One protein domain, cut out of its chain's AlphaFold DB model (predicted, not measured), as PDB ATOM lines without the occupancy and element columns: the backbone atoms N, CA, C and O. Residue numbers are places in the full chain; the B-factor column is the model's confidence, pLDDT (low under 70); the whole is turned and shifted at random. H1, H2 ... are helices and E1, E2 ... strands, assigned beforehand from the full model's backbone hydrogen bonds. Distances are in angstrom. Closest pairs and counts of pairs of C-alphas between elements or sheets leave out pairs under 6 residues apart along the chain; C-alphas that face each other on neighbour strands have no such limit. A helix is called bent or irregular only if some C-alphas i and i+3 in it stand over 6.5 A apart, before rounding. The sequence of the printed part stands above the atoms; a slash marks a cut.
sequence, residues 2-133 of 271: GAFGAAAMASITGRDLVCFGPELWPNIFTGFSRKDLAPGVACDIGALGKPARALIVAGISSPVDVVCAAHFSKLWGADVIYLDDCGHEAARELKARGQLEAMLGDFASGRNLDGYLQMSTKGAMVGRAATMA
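What this domain is: This is residues 2 to 133 of the 271 residues of the protein "Tetratricopeptide repeat protein" of Comamonadaceae bacterium (UniProt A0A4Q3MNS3). A small sheet of three parallel strands, E1, E2 and E3, is the core of a three-layer body: H1 and H3 cover one face, and on the other are H5 and H4, which stands up from the sheet. H2 packs on H1, H7 packs on H3, the short H6 is beside the strands near E3, and the unnamed residues 21 to 44 form a long loop that reaches out to Pro 39, at one end of the domain's longest distance. The printed part has 132 residues with seven named helices and three named strands, in the order H1 E1 H2 E2 H3 E3 H4 H5 H6 H7. The sheet runs E1 E2 E3, all parallel, and the class is mixed, helices and strands. The whole is compact, with a radius of gyration of the C-alphas of 14.4 A and spans of 44 by 31 by 24 A.

How they stand to each other: Begin with H1, residues 3 to 13, which is on the sheet over the strand E1, residues 17 to 20, and runs along it at 5 degrees on the local plane; their closest C-alphas are those of Ala 3 and Cys 19, 6.0 A apart. Next look at H2, residues 45 to 48, which is not on the sheet but touches H1, with the C-alphas of Ala 8 and Ile 45 closest at 6.0 A. E2, residues 54 to 59, is the parallel neighbour of E1, at 3 degrees; find N 57 and O 19 within hydrogen-bond range at 2.8 A. H3, residues 63 to 76, is on the same face as H1, over E2 and over E3, residues 79 to 83, at a height over the sheet of 8.8 A; its closest C-alpha pair with E2 is Ala 58 and Asp 65, 5.7 A. E3 is parallel to E2 at 16 degrees, with N 56 and O 79 at 2.8 A. E1, H2, E2 and E2, H3, E3 are strand-helix-strand units, two parallel neighbour strands with a helix between, each with a right-handed crossover. On the opposite face, H4, residues 87 to 96, lies over E2 and stands up from the sheet, its line rising 62 degrees; the C-alphas of Gly 59 and Gly 87 are closest, 4.0 A. H5, residues 100 to 108, is on the sheet and only just touches H4, with 3 pairs of C-alphas within 8 A, only at the corner; Leu 94 and Leu 100 are closest at 4.8 A. H6, residues 114 to 117, is on the same face as H4, over none of the strands; its closest C-alpha pair with E3 is Ile 81 and Leu 117, 4.9 A. H7, residues 123 to 129, is not on the sheet and touches H3, about perpendicular at 83 degrees, with Val 67 and Ala 129 closest at 5.5 A. In H1, H3 and H5 every O i to N i+4 pair is within hydrogen-bond range; H4 has 4 of 6, H7 has 2 of 3, and H2 and H6 are too short for such a pair.

Where its parts are: Find C-alpha 3 at (167.437, 150.556, 134.083), where H1 begins its 15.3 A. E1 and H2 follow; then E2 spans 16.4 A from C-alpha 54 at (163.941, 139.390, 136.914). H3 is 19.6 A long, E3 13.3 A, H4 14.5 A and H5 12.2 A; H4 is irregular, with C-alphas 88 and 91 7.7 A apart. After H6, H7 ends at C-alpha 129, (158.046, 150.666, 151.956).

The domain as a whole: The C-alphas of Pro 39 and Gly 98 are farthest apart, 45.0 A. The printed part has no cut; the link E1 to H2 is long, 24 residues, and the others are tight. Mean pLDDT of the printed part is 76.8, and it is under 70 at residue 2, residues 22 to 46, residues 61 and 88, and residues 117 to 131.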
ATOM      1  N   GLY A   2     169.789 152.767 130.317       67.50
ATOM      2  CA  GLY A   2     169.364 152.916 131.719       67.50
ATOM      3  C   GLY A   2     168.450 151.768 132.166       67.50
ATOM      4  O   GLY A   2     167.919 151.050 131.313       67.50
ATOM      5  N   ALA A   3     168.250 151.618 133.479       74.62
ATOM      6  CA  ALA A   3     167.437 150.556 134.083       74.62
ATOM      7  C   ALA A   3     166.028 150.459 133.466       74.62
ATOM      8  O   ALA A   3     165.617 149.378 133.045       74.62
ATOM      9  N   PHE A   4     165.335 151.597 133.316       73.06
ATOM     10  CA  PHE A   4     164.029 151.683 132.651       73.06
ATOM     11  C   PHE A   4     164.039 151.073 131.241       73.06
ATOM     12  O   PHE A   4     163.226 150.213 130.917       73.06
ATOM     13  N   GLY A   5     164.978 151.502 130.390       74.62
ATOM     14  CA  GLY A   5     165.039 151.047 129.000       74.62
ATOM     15  C   GLY A   5     165.313 149.548 128.896       74.62
ATOM     16  O   GLY A   5     164.684 148.865 128.090       74.62
ATOM     17  N   ALA A   6     166.201 149.030 129.749       82.62
ATOM     18  CA  ALA A   6     166.504 147.603 129.801       82.62
ATOM     19  C   ALA A   6     165.278 146.788 130.232       82.62
ATOM     20  O   ALA A   6     164.966 145.773 129.610       82.62
ATOM     21  N   ALA A   7     164.542 147.261 131.239       83.94
ATOM     22  CA  ALA A   7     163.335 146.606 131.721       83.94
ATOM     23  C   ALA A   7     162.188 146.635 130.704       83.94
ATOM     24  O   ALA A   7     161.534 145.612 130.499       83.94
ATOM     25  N   ALA A   8     161.976 147.762 130.019       81.19
ATOM     26  CA  ALA A   8     160.992 147.861 128.943       81.19
ATOM     27  C   ALA A   8     161.323 146.886 127.801       81.19
ATOM     28  O   ALA A   8     160.464 146.114 127.379       81.19
ATOM     29  N   MET A   9     162.584 146.850 127.357       85.12
ATOM     30  CA  MET A   9     163.031 145.913 126.322       85.12
ATOM     31  C   MET A   9     162.864 144.457 126.754       85.12
ATOM     32  O   MET A   9     162.332 143.657 125.986       85.12
ATOM     33  N   ALA A  10     163.278 144.100 127.972       87.69
ATOM     34  CA  ALA A  10     163.144 142.741 128.486       87.69
ATOM     35  C   ALA A  10     161.674 142.310 128.596       87.69
ATOM     36  O   ALA A  10     161.345 141.183 128.232       87.69
ATOM     37  N   SER A  11     160.790 143.222 129.013       86.56
ATOM     38  CA  SER A  11     159.346 142.975 129.118       86.56
ATOM     39  C   SER A  11     158.696 142.767 127.750       86.56
ATOM     40  O   SER A  11     157.957 141.806 127.564       86.56
ATOM     41  N   ILE A  12     159.026 143.611 126.766       86.88
ATOM     42  CA  ILE A  12     158.484 143.512 125.402       86.88
ATOM     43  C   ILE A  12     159.011 142.264 124.680       86.88
ATOM     44  O   ILE A  12     158.293 141.646 123.899       86.88
ATOM     45  N   THR A  13     160.269 141.890 124.919       90.56
ATOM     46  CA  THR A  13     160.934 140.791 124.196       90.56
ATOM     47  C   THR A  13     160.930 139.454 124.939       90.56
ATOM     48  O   THR A  13     161.473 138.479 124.416       90.56
ATOM     49  N   GLY A  14     160.349 139.389 126.142       90.81
ATOM     50  CA  GLY A  14     160.311 138.180 126.967       90.81
ATOM     51  C   GLY A  14     161.702 137.662 127.345       90.81
ATOM     52  O   GLY A  14     161.955 136.462 127.280       90.81
ATOM     53  N   ARG A  15     162.636 138.561 127.676       93.38
ATOM     54  CA  ARG A  15     164.012 138.215 128.075       93.38
ATOM     55  C   ARG A  15     164.186 138.310 129.585       93.38
ATOM     56  O   ARG A  15     163.387 138.944 130.272       93.38
ATOM     57  N   ASP A  16     165.243 137.678 130.085       94.69
ATOM     58  CA  ASP A  16     165.675 137.854 131.468       94.69
ATOM     59  C   ASP A  16     166.164 139.291 131.697       94.69
ATOM     60  O   ASP A  16     166.757 139.916 130.813       94.69
ATOM     61  N   LEU A  17     165.932 139.801 132.903       92.81
ATOM     62  CA  LEU A  17     166.330 141.135 133.336       92.81
ATOM     63  C   LEU A  17     167.197 141.044 134.593       92.81
ATOM     64  O   LEU A  17     166.791 140.452 135.588       92.81
ATOM     65  N   VAL A  18     168.347 141.716 134.580       91.69
ATOM     66  CA  VAL A  18     169.085 142.064 135.801       91.69
ATOM     67  C   VAL A  18     169.202 143.579 135.861       91.69
ATOM     68  O   VAL A  18     169.665 144.204 134.907       91.69
ATOM     69  N   CYS A  19     168.775 144.174 136.970       88.69
ATOM     70  CA  CYS A  19     168.756 145.620 137.155       88.69
ATOM     71  C   CYS A  19     169.500 146.019 138.432       88.69
ATOM     72  O   CYS A  19     169.235 145.464 139.492       88.69
ATOM     73  N   PHE A  20     170.364 147.033 138.343       84.88
ATOM     74  CA  PHE A  20     171.035 147.656 139.488       84.88
ATOM     75  C   PHE A  20     170.517 149.081 139.663       84.88
ATOM     76  O   PHE A  20     170.565 149.839 138.698       84.88
ATOM     77  N   GLY A  21     170.047 149.428 140.867       70.25
ATOM     78  CA  GLY A  21     169.497 150.753 141.176       70.25
ATOM     79  C   GLY A  21     168.235 151.022 140.356       70.25
ATOM     80  O   GLY A  21     168.333 151.521 139.235       70.25
ATOM     81  N   PRO A  22     167.044 150.621 140.829       63.44
ATOM     82  CA  PRO A  22     165.868 150.596 139.982       63.44
ATOM     83  C   PRO A  22     165.313 152.004 139.742       63.44
ATOM     84  O   PRO A  22     164.279 152.394 140.280       63.44
ATOM     85  N   GLU A  23     165.906 152.707 138.780       66.31
ATOM     86  CA  GLU A  23     165.249 153.748 137.984       66.31
ATOM     87  C   GLU A  23     164.212 153.105 137.037       66.31
ATOM     88  O   GLU A  23     164.120 153.429 135.857       66.31
ATOM     89  N   LEU A  24     163.460 152.119 137.529       58.59
ATOM     90  CA  LEU A  24     162.464 151.348 136.781       58.59
ATOM     91  C   LEU A  24     161.151 152.115 136.617       58.59
ATOM     92  O   LEU A  24     160.223 151.639 135.973       58.59
ATOM     93  N   TRP A  25     161.068 153.312 137.189       58.12
ATOM     94  CA  TRP A  25     159.956 154.216 136.989       58.12
ATOM     95  C   TRP A  25     160.486 155.543 136.438       58.12
ATOM     96  O   TRP A  25     161.321 156.193 137.081       58.12
ATOM     97  N   PRO A  26     160.030 155.965 135.250       49.62
ATOM     98  CA  PRO A  26     160.541 157.161 134.621       49.62
ATOM     99  C   PRO A  26     160.143 158.371 135.468       49.62
ATOM    100  O   PRO A  26     159.012 158.488 135.939       49.62
ATOM    101  N   ASN A  27     161.090 159.287 135.632       51.19
ATOM    102  CA  ASN A  27     160.936 160.576 136.304       51.19
ATOM    103  C   ASN A  27     160.884 160.618 137.836       51.19
ATOM    104  O   ASN A  27     160.741 161.715 138.382       51.19
ATOM    105  N   ILE A  28     161.123 159.513 138.550       50.56
ATOM    106  CA  ILE A  28     161.276 159.623 140.011       50.56
ATOM    107  C   ILE A  28     162.575 160.375 140.386       50.56
ATOM    108  O   ILE A  28     162.600 161.109 141.371       50.56
ATOM    109  N   PHE A  29     163.609 160.334 139.537       45.69
ATOM    110  CA  PHE A  29     164.836 161.123 139.726       45.69
ATOM    111  C   PHE A  29     164.802 162.533 139.110       45.69
ATOM    112  O   PHE A  29     165.488 163.427 139.601       45.69
ATOM    113  N   THR A  30     163.999 162.784 138.069       39.75
ATOM    114  CA  THR A  30     164.027 164.061 137.314       39.75
ATOM    115  C   THR A  30     163.091 165.137 137.865       39.75
ATOM    116  O   THR A  30     162.885 166.169 137.229       39.75
ATOM    117  N   GLY A  31     162.548 164.949 139.068       41.69
ATOM    118  CA  GLY A  31     161.757 165.985 139.721       41.69
ATOM    119  C   GLY A  31     160.313 166.092 139.229       41.69
ATOM    120  O   GLY A  31     159.695 167.123 139.488       41.69
ATOM    121  N   PHE A  32     159.739 165.044 138.626       38.28
ATOM    122  CA  PHE A  32     158.309 164.984 138.303       38.28
ATOM    123  C   PHE A  32     157.650 163.808 139.031       38.28
ATOM    124  O   PHE A  32     157.878 162.650 138.695       38.28
ATOM    125  N   SER A  33     156.786 164.085 140.013       46.84
ATOM    126  CA  SER A  33     155.804 163.065 140.411       46.84
ATOM    127  C   SER A  33     154.838 162.854 139.255       46.84
ATOM    128  O   SER A  33     154.682 163.736 138.412       46.84
ATOM    129  N   ARG A  34     154.094 161.746 139.256       49.06
ATOM    130  CA  ARG A  34     152.971 161.544 138.328       49.06
ATOM    131  C   ARG A  34     152.017 162.751 138.261       49.06
ATOM    132  O   ARG A  34     151.449 162.994 137.205       49.06
ATOM    133  N   LYS A  35     151.882 163.529 139.348       50.06
ATOM    134  CA  LYS A  35     151.066 164.760 139.405       50.06
ATOM    135  C   LYS A  35     151.624 165.913 138.557       50.06
ATOM    136  O   LYS A  35     150.871 166.811 138.206       50.06
ATOM    137  N   ASP A  36     152.918 165.886 138.247       48.22
ATOM    138  CA  ASP A  36     153.622 166.906 137.461       48.22
ATOM    139  C   ASP A  36     153.822 166.480 135.993       48.22
ATOM    140  O   ASP A  36     154.338 167.256 135.190       48.22
ATOM    141  N   LEU A  37     153.441 165.248 135.634       52.44
ATOM    142  CA  LEU A  37     153.486 164.759 134.258       52.44
ATOM    143  C   LEU A  37     152.198 165.133 133.529       52.44
ATOM    144  O   LEU A  37     151.099 165.001 134.071       52.44
ATOM    145  N   ALA A  38     152.330 165.553 132.270       54.38
ATOM    146  CA  ALA A  38     151.167 165.703 131.409       54.38
ATOM    147  C   ALA A  38     150.424 164.351 131.301       54.38
ATOM    148  O   ALA A  38     151.074 163.293 131.281       54.38
ATOM    149  N   PRO A  39     149.081 164.355 131.231       58.16
ATOM    150  CA  PRO A  39     148.305 163.137 131.024       58.16
ATOM    151  C   PRO A  39     148.861 162.326 129.842       58.16
ATOM    152  O   PRO A  39     149.089 162.876 128.769       58.16
ATOM    153  N   GLY A  40     149.115 161.029 130.046       56.22
ATOM    154  CA  GLY A  40     149.640 160.128 129.007       56.22
ATOM    155  C   GLY A  40     151.169 160.056 128.868       56.22
ATOM    156  O   GLY A  40     151.649 159.231 128.101       56.22
ATOM    157  N   VAL A  41     151.948 160.852 129.617       55.94
ATOM    158  CA  VAL A  41     153.431 160.810 129.574       55.94
ATOM    159  C   VAL A  41     154.028 159.789 130.555       55.94
ATOM    160  O   VAL A  41     155.154 159.326 130.379       55.94
ATOM    161  N   ALA A  42     153.281 159.401 131.591       58.25
ATOM    162  CA  ALA A  42     153.711 158.363 132.522       58.25
ATOM    163  C   ALA A  42     153.583 156.977 131.865       58.25
ATOM    164  O   ALA A  42     152.484 156.434 131.773       58.25
ATOM    165  N   CYS A  43     154.705 156.410 131.419       61.31
ATOM    166  CA  CYS A  43     154.768 155.011 131.014       61.31
ATOM    167  C   CYS A  43     155.026 154.144 132.252       61.31
ATOM    168  O   CYS A  43     156.102 154.204 132.847       61.31
ATOM    169  N   ASP A  44     154.021 153.368 132.645       66.12
ATOM    170  CA  ASP A  44     154.162 152.307 133.636       66.12
ATOM    171  C   ASP A  44     154.728 151.064 132.932       66.12
ATOM    172  O   ASP A  44     154.057 150.494 132.070       66.12
ATOM    173  N   ILE A  45     155.957 150.641 133.266       66.38
ATOM    174  CA  ILE A  45     156.544 149.423 132.668       66.38
ATOM    175  C   ILE A  45     155.682 148.201 132.991       66.38
ATOM    176  O   ILE A  45     155.603 147.289 132.175       66.38
ATOM    177  N   GLY A  46     154.959 148.201 134.114       66.25
ATOM    178  CA  GLY A  46     153.981 147.167 134.429       66.25
ATOM    179  C   GLY A  46     152.937 146.945 133.336       66.25
ATOM    180  O   GLY A  46     152.499 145.817 133.120       66.25
ATOM    181  N   ALA A  47     152.582 148.000 132.598       73.94
ATOM    182  CA  ALA A  47     151.653 147.922 131.476       73.94
ATOM    183  C   ALA A  47     152.302 147.404 130.176       73.94
ATOM    184  O   ALA A  47     151.585 147.027 129.251       73.94
ATOM    185  N   LEU A  48     153.638 147.364 130.093       71.62
ATOM    186  CA  LEU A  48     154.394 146.847 128.944       71.62
ATOM    187  C   LEU A  48     154.643 145.329 129.018       71.62
ATOM    188  O   LEU A  48     155.267 144.769 128.117       71.62
ATOM    189  N   GLY A  49     154.169 144.668 130.076       81.44
ATOM    190  CA  GLY A  49     154.366 143.242 130.328       81.44
ATOM    191  C   GLY A  49     155.374 142.975 131.446       81.44
ATOM    192  O   GLY A  49     155.673 143.843 132.268       81.44
ATOM    193  N   LYS A  50     155.887 141.743 131.494       90.62
ATOM    194  CA  LYS A  50     156.910 141.331 132.459       90.62
ATOM    195  C   LYS A  50     158.055 140.594 131.762       90.62
ATOM    196  O   LYS A  50     157.797 139.886 130.786       90.62
ATOM    197  N   PRO A  51     159.299 140.734 132.249       92.19
ATOM    198  CA  PRO A  51     160.422 139.931 131.772       92.19
ATOM    199  C   PRO A  51     160.204 138.438 132.073       92.19
ATOM    200  O   PRO A  51     159.351 138.075 132.885       92.19
ATOM    201  N   ALA A  52     160.989 137.568 131.428       93.50
ATOM    202  CA  ALA A  52     160.893 136.119 131.639       93.50
ATOM    203  C   ALA A  52     161.272 135.732 133.078       93.50
ATOM    204  O   ALA A  52     160.553 134.986 133.741       93.50
ATOM    205  N   ARG A  53     162.379 136.302 133.562       94.69
ATOM    206  CA  ARG A  53     162.808 136.327 134.961       94.69
ATOM    207  C   ARG A  53     163.405 137.694 135.254       94.69
ATOM    208  O   ARG A  53     163.941 138.340 134.351       94.69
ATOM    209  N   ALA A  54     163.348 138.127 136.504       93.19
ATOM    210  CA  ALA A  54     163.941 139.390 136.914       93.19
ATOM    211  C   ALA A  54     164.708 139.250 138.224       93.19
ATOM    212  O   ALA A  54     164.201 138.675 139.181       93.19
ATOM    213  N   LEU A  55     165.896 139.847 138.248       92.56
ATOM    214  CA  LEU A  55     166.671 140.122 139.447       92.56
ATOM    215  C   LEU A  55     166.837 141.634 139.593       92.56
ATOM    216  O   LEU A  55     167.350 142.307 138.693       92.56
ATOM    217  N   ILE A  56     166.422 142.169 140.736       90.56
ATOM    218  CA  ILE A  56     166.590 143.577 141.087       90.56
ATOM    219  C   ILE A  56     167.600 143.669 142.226       90.56
ATOM    220  O   ILE A  56     167.426 143.068 143.279       90.56
ATOM    221  N   VAL A  57     168.650 144.455 142.031       89.12
ATOM    222  CA  VAL A  57     169.629 144.774 143.066       89.12
ATOM    223  C   VAL A  57     169.468 146.247 143.421       89.12
ATOM    224  O   VAL A  57     169.724 147.125 142.592       89.12
ATOM    225  N   ALA A  58     169.011 146.528 144.639       84.94
ATOM    226  CA  ALA A  58     168.652 147.869 145.084       84.94
ATOM    227  C   ALA A  58     169.498 148.316 146.279       84.94
ATOM    228  O   ALA A  58     169.642 147.592 147.264       84.94
ATOM    229  N   GLY A  59     170.028 149.537 146.204       81.75
ATOM    230  CA  GLY A  59     170.675 150.186 147.337       81.75
ATOM    231  C   GLY A  59     169.643 150.852 148.246       81.75
ATOM    232  O   GLY A  59     168.792 151.604 147.779       81.75
ATOM    233  N   ILE A  60     169.726 150.627 149.556       76.50
ATOM    234  CA  ILE A  60     168.737 151.154 150.519       76.50
ATOM    235  C   ILE A  60     168.955 152.644 150.838       76.50
ATOM    236  O   ILE A  60     168.153 153.264 151.532       76.50
ATOM    237  N   SER A  61     169.995 153.275 150.285       69.44
ATOM    238  CA  SER A  61     170.238 154.715 150.448       69.44
ATOM    239  C   SER A  61     169.219 155.611 149.727       69.44
ATOM    240  O   SER A  61     169.232 156.826 149.919       69.44
ATOM    241  N   SER A  62     168.306 155.036 148.933       70.81
ATOM    242  CA  SER A  62     167.253 155.755 148.213       70.81
ATOM    243  C   SER A  62     165.865 155.140 148.483       70.81
ATOM    244  O   SER A  62     165.653 153.964 148.186       70.81
ATOM    245  N   PRO A  63     164.876 155.904 148.998       71.25
ATOM    246  CA  PRO A  63     163.483 155.437 149.122       71.25
ATOM    247  C   PRO A  63     162.893 154.963 147.809       71.25
ATOM    248  O   PRO A  63     162.113 154.016 147.777       71.25
ATOM    249  N   VAL A  64     163.259 155.653 146.733       73.94
ATOM    250  CA  VAL A  64     162.798 155.352 145.385       73.94
ATOM    251  C   VAL A  64     163.235 153.950 145.012       73.94
ATOM    252  O   VAL A  64     162.415 153.159 144.563       73.94
ATOM    253  N   ASP A  65     164.496 153.619 145.278       78.50
ATOM    254  CA  ASP A  65     165.071 152.326 144.939       78.50
ATOM    255  C   ASP A  65     164.362 151.211 145.704       78.50
ATOM    256  O   ASP A  65     164.007 150.191 145.118       78.50
ATOM    257  N   VAL A  66     164.080 151.428 146.992       78.50
ATOM    258  CA  VAL A  66     163.383 150.445 147.829       78.50
ATOM    259  C   VAL A  66     161.929 150.254 147.392       78.50
ATOM    260  O   VAL A  66     161.478 149.119 147.241       78.50
ATOM    261  N   VAL A  67     161.191 151.342 147.157       78.69
ATOM    262  CA  VAL A  67     159.782 151.276 146.738       78.69
ATOM    263  C   VAL A  67     159.658 150.684 145.335       78.69
ATOM    264  O   VAL A  67     158.831 149.799 145.123       78.69
ATOM    265  N   CYS A  68     160.504 151.100 144.389       80.81
ATOM    266  CA  CYS A  68     160.547 150.523 143.048       80.81
ATOM    267  C   CYS A  68     160.895 149.034 143.099       80.81
ATOM    268  O   CYS A  68     160.182 148.231 142.500       80.81
ATOM    269  N   ALA A  69     161.941 148.644 143.830       85.25
ATOM    270  CA  ALA A  69     162.334 147.243 143.933       85.25
ATOM    271  C   ALA A  69     161.212 146.381 144.519       85.25
ATOM    272  O   ALA A  69     160.862 145.352 143.946       85.25
ATOM    273  N   ALA A  70     160.591 146.825 145.611       84.06
ATOM    274  CA  ALA A  70     159.501 146.095 146.238       84.06
ATOM    275  C   ALA A  70     158.246 146.018 145.353       84.06
ATOM    276  O   ALA A  70     157.599 144.972 145.286       84.06
ATOM    277  N   HIS A  71     157.908 147.104 144.654       83.62
ATOM    278  CA  HIS A  71     156.789 147.134 143.719       83.62
ATOM    279  C   HIS A  71     157.000 146.151 142.562       83.62
ATOM    280  O   HIS A  71     156.143 145.305 142.305       83.62
ATOM    281  N   PHE A  72     158.158 146.214 141.903       85.44
ATOM    282  CA  PHE A  72     158.460 145.356 140.760       85.44
ATOM    283  C   PHE A  72     158.757 143.905 141.155       85.44
ATOM    284  O   PHE A  72     158.460 143.004 140.375       85.44
ATOM    285  N   SER A  73     159.216 143.646 142.384       88.06
ATOM    286  CA  SER A  73     159.245 142.292 142.956       88.06
ATOM    287  C   SER A  73     157.867 141.650 142.933       88.06
ATOM    288  O   SER A  73     157.703 140.557 142.402       88.06
ATOM    289  N   LYS A  74     156.848 142.362 143.428       87.75
ATOM    290  CA  LYS A  74     155.467 141.867 143.444       87.75
ATOM    291  C   LYS A  74     154.883 141.757 142.041       87.75
ATOM    292  O   LYS A  74     154.217 140.775 141.734       87.75
ATOM    293  N   LEU A  75     155.123 142.764 141.204       86.44
ATOM    294  CA  LEU A  75     154.530 142.848 139.872       86.44
ATOM    295  C   LEU A  75     155.097 141.804 138.901       86.44
ATOM    296  O   LEU A  75     154.352 141.214 138.121       86.44
ATOM    297  N   TRP A  76     156.409 141.570 138.941       89.88
ATOM    298  CA  TRP A  76     157.090 140.650 138.027       89.88
ATOM    299  C   TRP A  76     157.399 139.287 138.647       89.88
ATOM    300  O   TRP A  76     157.758 138.372 137.909       89.88
ATOM    301  N   GLY A  77     157.249 139.128 139.965       89.94
ATOM    302  CA  GLY A  77     157.801 137.979 140.687       89.94
ATOM    303  C   GLY A  77     159.330 138.008 140.698       89.94
ATOM    304  O   GLY A  77     159.956 136.966 140.550       89.94
ATOM    305  N   ALA A  78     159.920 139.206 140.766       90.00
ATOM    306  CA  ALA A  78     161.366 139.384 140.705       90.00
ATOM    307  C   ALA A  78     162.033 139.049 142.044       90.00
ATOM    308  O   ALA A  78     161.551 139.483 143.100       90.00
ATOM    309  N   ASP A  79     163.183 138.381 141.975       90.81
ATOM    310  CA  ASP A  79     164.110 138.265 143.097       90.81
ATOM    311  C   ASP A  79     164.703 139.642 143.400       90.81
ATOM    312  O   ASP A  79     165.048 140.392 142.478       90.81
ATOM    313  N   VAL A  80     164.828 139.997 144.683       88.31
ATOM    314  CA  VAL A  80     165.349 141.312 145.076       88.31
ATOM    315  C   VAL A  80     166.432 141.225 146.129       88.31
ATOM    316  O   VAL A  80     166.169 140.876 147.274       88.31
ATOM    317  N   ILE A  81     167.627 141.667 145.760       89.00
ATOM    318  CA  ILE A  81     168.752 141.828 146.673       89.00
ATOM    319  C   ILE A  81     168.802 143.283 147.128       89.00
ATOM    320  O   ILE A  81     168.952 144.198 146.316       89.00
ATOM    321  N   TYR A  82     168.712 143.488 148.438       85.94
ATOM    322  CA  TYR A  82     168.910 144.793 149.049       85.94
ATOM    323  C   TYR A  82     170.319 144.903 149.613       85.94
ATOM    324  O   TYR A  82     170.771 144.038 150.363       85.94
ATOM    325  N   LEU A  83     170.996 145.990 149.268       85.00
ATOM    326  CA  LEU A  83     172.337 146.301 149.736       85.00
ATOM    327  C   LEU A  83     172.308 147.587 150.560       85.00
ATOM    328  O   LEU A  83     171.702 148.591 150.168       85.00
ATOM    329  N   ASP A  84     172.976 147.558 151.707       78.88
ATOM    330  CA  ASP A  84     173.094 148.729 152.569       78.88
ATOM    331  C   ASP A  84     174.044 149.761 151.923       78.88
ATOM    332  O   ASP A  84     175.126 149.424 151.445       78.88
ATOM    333  N   ASP A  85     173.602 151.020 151.889       70.94
ATOM    334  CA  ASP A  85     174.407 152.226 151.626       70.94
ATOM    335  C   ASP A  85     175.166 152.290 150.285       70.94
ATOM    336  O   ASP A  85     176.093 153.080 150.120       70.94
ATOM    337  N   CYS A  86     174.747 151.516 149.278       72.81
ATOM    338  CA  CYS A  86     175.427 151.488 147.979       72.81
ATOM    339  C   CYS A  86     174.723 152.276 146.859       72.81
ATOM    340  O   CYS A  86     175.342 152.524 145.832       72.81
ATOM    341  N   GLY A  87     173.454 152.680 147.006       71.75
ATOM    342  CA  GLY A  87     172.681 153.395 145.969       71.75
ATOM    343  C   GLY A  87     172.880 152.834 144.550       71.75
ATOM    344  O   GLY A  87     172.842 151.620 144.342       71.75
ATOM    345  N   HIS A  88     173.191 153.714 143.587       69.44
ATOM    346  CA  HIS A  88     173.525 153.348 142.197       69.44
ATOM    347  C   HIS A  88     174.844 152.570 142.029       69.44
ATOM    348  O   HIS A  88     175.119 152.039 140.957       69.44
ATOM    349  N   GLU A  89     175.664 152.473 143.073       78.31
ATOM    350  CA  GLU A  89     176.945 151.762 143.068       78.31
ATOM    351  C   GLU A  89     176.809 150.286 143.473       78.31
ATOM    352  O   GLU A  89     177.812 149.602 143.650       78.31
ATOM    353  N   ALA A  90     175.584 149.755 143.564       84.12
ATOM    354  CA  ALA A  90     175.300 148.363 143.922       84.12
ATOM    355  C   ALA A  90     176.153 147.333 143.154       84.12
ATOM    356  O   ALA A  90     176.713 146.411 143.745       84.12
ATOM    357  N   ALA A  91     176.307 147.509 141.837       86.19
ATOM    358  CA  ALA A  91     177.141 146.624 141.020       86.19
ATOM    359  C   ALA A  91     178.630 146.720 141.392       86.19
ATOM    360  O   ALA A  91     179.324 145.706 141.466       86.19
ATOM    361  N   ARG A  92     179.130 147.940 141.632       85.56
ATOM    362  CA  ARG A  92     180.522 148.178 142.033       85.56
ATOM    363  C   ARG A  92     180.790 147.588 143.415       85.56
ATOM    364  O   ARG A  92     181.832 146.968 143.600       85.56
ATOM    365  N   GLU A  93     179.838 147.716 144.330       85.81
ATOM    366  CA  GLU A  93     179.914 147.162 145.680       85.81
ATOM    367  C   GLU A  93     179.978 145.628 145.658       85.81
ATOM    368  O   GLU A  93     180.895 145.032 146.220       85.81
ATOM    369  N   LEU A  94     179.079 144.968 144.921       88.31
ATOM    370  CA  LEU A  94     179.119 143.510 144.750       88.31
ATOM    371  C   LEU A  94     180.412 143.036 144.082       88.31
ATOM    372  O   LEU A  94     180.932 141.970 144.419       88.31
ATOM    373  N   LYS A  95     180.949 143.819 143.139       90.62
ATOM    374  CA  LYS A  95     182.238 143.522 142.512       90.62
ATOM    375  C   LYS A  95     183.382 143.634 143.517       90.62
ATOM    376  O   LYS A  95     184.226 142.746 143.555       90.62
ATOM    377  N   ALA A  96     183.399 144.684 144.338       87.81
ATOM    378  CA  ALA A  96     184.414 144.888 145.371       87.81
ATOM    379  C   ALA A  96     184.418 143.756 146.411       87.81
ATOM    380  O   ALA A  96     185.478 143.372 146.896       87.81
ATOM    381  N   ARG A  97     183.249 143.170 146.691       88.50
ATOM    382  CA  ARG A  97     183.092 141.997 147.567       88.50
ATOM    383  C   ARG A  97     183.408 140.657 146.889       88.50
ATOM    384  O   ARG A  97     183.347 139.626 147.547       88.50
ATOM    385  N   GLY A  98     183.702 140.645 145.585       92.00
ATOM    386  CA  GLY A  98     183.920 139.413 144.816       92.00
ATOM    387  C   GLY A  98     182.655 138.571 144.600       92.00
ATOM    388  O   GLY A  98     182.753 137.389 144.296       92.00
ATOM    389  N   GLN A  99     181.467 139.159 144.764       91.94
ATOM    390  CA  GLN A  99     180.180 138.450 144.734       91.94
ATOM    391  C   GLN A  99     179.406 138.642 143.424       91.94
ATOM    392  O   GLN A  99     178.518 137.850 143.120       91.94
ATOM    393  N   LEU A 100     179.735 139.672 142.633       93.06
ATOM    394  CA  LEU A 100     178.974 140.030 141.431       93.06
ATOM    395  C   LEU A 100     178.905 138.891 140.400       93.06
ATOM    396  O   LEU A 100     177.822 138.561 139.928       93.06
ATOM    397  N   GLU A 101     180.045 138.299 140.041       94.81
ATOM    398  CA  GLU A 101     180.101 137.261 139.000       94.81
ATOM    399  C   GLU A 101     179.383 135.979 139.432       94.81
ATOM    400  O   GLU A 101     178.619 135.411 138.651       94.81
ATOM    401  N   ALA A 102     179.568 135.568 140.690       94.31
ATOM    402  CA  ALA A 102     178.892 134.411 141.264       94.31
ATOM    403  C   ALA A 102     177.367 134.600 141.264       94.31
ATOM    404  O   ALA A 102     176.647 133.760 140.728       94.31
ATOM    405  N   MET A 103     176.889 135.754 141.744       94.75
ATOM    406  CA  MET A 103     175.464 136.097 141.777       94.75
ATOM    407  C   MET A 103     174.834 136.077 140.377       94.75
ATOM    408  O   MET A 103     173.768 135.494 140.179       94.75
ATOM    409  N   LEU A 104     175.493 136.688 139.385       94.69
ATOM    410  CA  LEU A 104     175.009 136.683 138.002       94.69
ATOM    411  C   LEU A 104     174.992 135.267 137.408       94.69
ATOM    412  O   LEU A 104     174.047 134.911 136.704       94.69
ATOM    413  N   GLY A 105     176.009 134.454 137.706       95.00
ATOM    414  CA  GLY A 105     176.081 133.059 137.278       95.00
ATOM    415  C   GLY A 105     174.983 132.187 137.892       95.00
ATOM    416  O   GLY A 105     174.394 131.357 137.191       95.00
ATOM    417  N   ASP A 106     174.679 132.394 139.174       95.12
ATOM    418  CA  ASP A 106     173.594 131.717 139.886       95.12
ATOM    419  C   ASP A 106     172.235 132.072 139.277       95.12
ATOM    420  O   ASP A 106     171.491 131.169 138.886       95.12
ATOM    421  N   PHE A 107     171.960 133.364 139.072       94.94
ATOM    422  CA  PHE A 107     170.724 133.827 138.437       94.94
ATOM    423  C   PHE A 107     170.559 133.269 137.015       94.94
ATOM    424  O   PHE A 107     169.526 132.674 136.688       94.94
ATOM    425  N   ALA A 108     171.597 133.380 136.177       93.00
ATOM    426  CA  ALA A 108     171.573 132.872 134.806       93.00
ATOM    427  C   ALA A 108     171.256 131.369 134.763       93.00
ATOM    428  O   ALA A 108     170.450 130.934 133.941       93.00
ATOM    429  N   SER A 109     171.814 130.607 135.708       95.06
ATOM    430  CA  SER A 109     171.604 129.160 135.836       95.06
ATOM    431  C   SER A 109     170.288 128.776 136.529       95.06
ATOM    432  O   SER A 109     170.001 127.588 136.647       95.06
ATOM    433  N   GLY A 110     169.510 129.744 137.028       92.19
ATOM    434  CA  GLY A 110     168.285 129.485 137.794       92.19
ATOM    435  C   GLY A 110     168.534 128.869 139.173       92.19
ATOM    436  O   GLY A 110     167.659 128.187 139.702       92.19
ATOM    437  N   ARG A 111     169.730 129.069 139.741       92.25
ATOM    438  CA  ARG A 111     170.046 128.657 141.112       92.25
ATOM    439  C   ARG A 111     169.440 129.633 142.121       92.25
ATOM    440  O   ARG A 111     169.159 130.785 141.805       92.25
ATOM    441  N   ASN A 112     169.251 129.138 143.340       86.75
ATOM    442  CA  ASN A 112     168.731 129.904 144.467       86.75
ATOM    443  C   ASN A 112     169.692 131.063 144.835       86.75
ATOM    444  O   ASN A 112     170.908 130.869 144.868       86.75
ATOM    445  N   LEU A 113     169.136 132.250 145.108       88.44
ATOM    446  CA  LEU A 113     169.861 133.482 145.442       88.44
ATOM    447  C   LEU A 113     169.817 133.872 146.937       88.44
ATOM    448  O   LEU A 113     170.325 134.932 147.296       88.44
ATOM    449  N   ASP A 114     169.260 133.042 147.821       83.00
ATOM    450  CA  ASP A 114     169.039 133.295 149.256       83.00
ATOM    451  C   ASP A 114     170.301 133.776 149.984       83.00
ATOM    452  O   ASP A 114     170.227 134.652 150.848       83.00
ATOM    453  N   GLY A 115     171.475 133.265 149.593       80.38
ATOM    454  CA  GLY A 115     172.767 133.686 150.145       80.38
ATOM    455  C   GLY A 115     173.102 135.165 149.908       80.38
ATOM    456  O   GLY A 115     173.852 135.754 150.683       80.38
ATOM    457  N   TYR A 116     172.517 135.783 148.879       80.94
ATOM    458  CA  TYR A 116     172.655 137.210 148.578       80.94
ATOM    459  C   TYR A 116     171.488 138.042 149.140       80.94
ATOM    460  O   TYR A 116     171.645 139.236 149.390       80.94
ATOM    461  N   LEU A 117     170.317 137.435 149.384       64.81
ATOM    462  CA  LEU A 117     169.119 138.130 149.886       64.81
ATOM    463  C   LEU A 117     169.258 138.604 151.346       64.81
ATOM    464  O   LEU A 117     168.596 139.560 151.748       64.81
ATOM    465  N   GLN A 118     170.141 137.985 152.136       61.62
ATOM    466  CA  GLN A 118     170.370 138.333 153.549       61.62
ATOM    467  C   GLN A 118     171.387 139.470 153.773       61.62
ATOM    468  O   GLN A 118     171.843 139.689 154.893       61.62
ATOM    469  N   MET A 119     171.766 140.207 152.727       62.34
ATOM    470  CA  MET A 119     172.866 141.179 152.792       62.34
ATOM    471  C   MET A 119     172.507 142.550 153.389       62.34
ATOM    472  O   MET A 119     173.393 143.398 153.505       62.34
ATOM    473  N   SER A 120     171.251 142.774 153.789       66.69
ATOM    474  CA  SER A 120     170.826 144.023 154.427       66.69
ATOM    475  C   SER A 120     170.426 143.837 155.886       66.69
ATOM    476  O   SER A 120     169.590 143.002 156.232       66.69
ATOM    477  N   THR A 121     170.939 144.726 156.733       61.66
ATOM    478  CA  THR A 121     170.514 144.877 158.132       61.66
ATOM    479  C   THR A 121     169.214 145.681 158.282       61.66
ATOM    480  O   THR A 121     168.614 145.712 159.357       61.66
ATOM    481  N   LYS A 122     168.727 146.303 157.199       67.56
ATOM    482  CA  LYS A 122     167.578 147.224 157.167       67.56
ATOM    483  C   LYS A 122     166.286 146.550 156.658       67.56
ATOM    484  O   LYS A 122     165.335 147.234 156.284       67.56
ATOM    485  N   GLY A 123     166.197 145.214 156.677       63.75
ATOM    486  CA  GLY A 123     165.075 144.441 156.106       63.75
ATOM    487  C   GLY A 123     163.673 144.804 156.633       63.75
ATOM    488  O   GLY A 123     162.704 144.811 155.873       63.75
ATOM    489  N   ALA A 124     163.551 145.213 157.902       62.06
ATOM    490  CA  ALA A 124     162.281 145.692 158.467       62.06
ATOM    491  C   ALA A 124     161.751 146.964 157.769       62.06
ATOM    492  O   ALA A 124     160.543 147.212 157.736       62.06
ATOM    493  N   MET A 125     162.644 147.767 157.188       63.41
ATOM    494  CA  MET A 125     162.295 148.993 156.473       63.41
ATOM    495  C   MET A 125     161.728 148.712 155.087       63.41
ATOM    496  O   MET A 125     160.744 149.338 154.688       63.41
ATOM    497  N   VAL A 126     162.303 147.728 154.392       67.75
ATOM    498  CA  VAL A 126     161.817 147.250 153.094       67.75
ATOM    499  C   VAL A 126     160.354 146.825 153.205       67.75
ATOM    500  O   VAL A 126     159.533 147.239 152.391       67.75
ATOM    501  N   GLY A 127     159.997 146.082 154.259       67.69
ATOM    502  CA  GLY A 127     158.626 145.611 154.475       67.69
ATOM    503  C   GLY A 127     157.585 146.734 154.580       67.69
ATOM    504  O   GLY A 127     156.476 146.586 154.068       67.69
ATOM    505  N   ARG A 128     157.938 147.876 155.190       64.56
ATOM    506  CA  ARG A 128     157.044 149.046 155.292       64.56
ATOM    507  C   ARG A 128     156.953 149.841 153.992       64.56
ATOM    508  O   ARG A 128     155.873 150.319 153.670       64.56
ATOM    509  N   ALA A 129     158.050 149.973 153.247       62.91
ATOM    510  CA  ALA A 129     158.046 150.666 151.956       62.91
ATOM    511  C   ALA A 129     157.350 149.837 150.856       62.91
ATOM    512  O   ALA A 129     156.779 150.387 149.917       62.91
ATOM    513  N   ALA A 130     157.345 148.507 150.997       65.56
ATOM    514  CA  ALA A 130     156.801 147.564 150.024       65.56
ATOM    515  C   ALA A 130     155.281 147.638 149.815       65.56
ATOM    516  O   ALA A 130     154.762 146.976 148.915       65.56
ATOM    517  N   THR A 131     154.534 148.375 150.636       69.00
ATOM    518  CA  THR A 131     153.081 148.548 150.463       69.00
ATOM    519  C   THR A 131     152.722 149.676 149.497       69.00
ATOM    520  O   THR A 131     151.554 149.809 149.144       69.00
ATOM    521  N   MET A 132     153.700 150.468 149.053       71.12
ATOM    522  CA  MET A 132     153.469 151.692 148.290       71.12
ATOM    523  C   MET A 132     153.714 151.483 146.797       71.12
ATOM    524  O   MET A 132     154.656 150.792 146.409       71.12
ATOM    525  N   ALA A 133     152.892 152.100 145.946       73.12
ATOM    526  CA  ALA A 133     153.197 152.173 144.522       73.12
ATOM    527  C   ALA A 133     154.188 153.323 144.259       73.12
ATOM    528  O   ALA A 133     154.054 154.389 144.867       73.12
TER     529      ALA A 133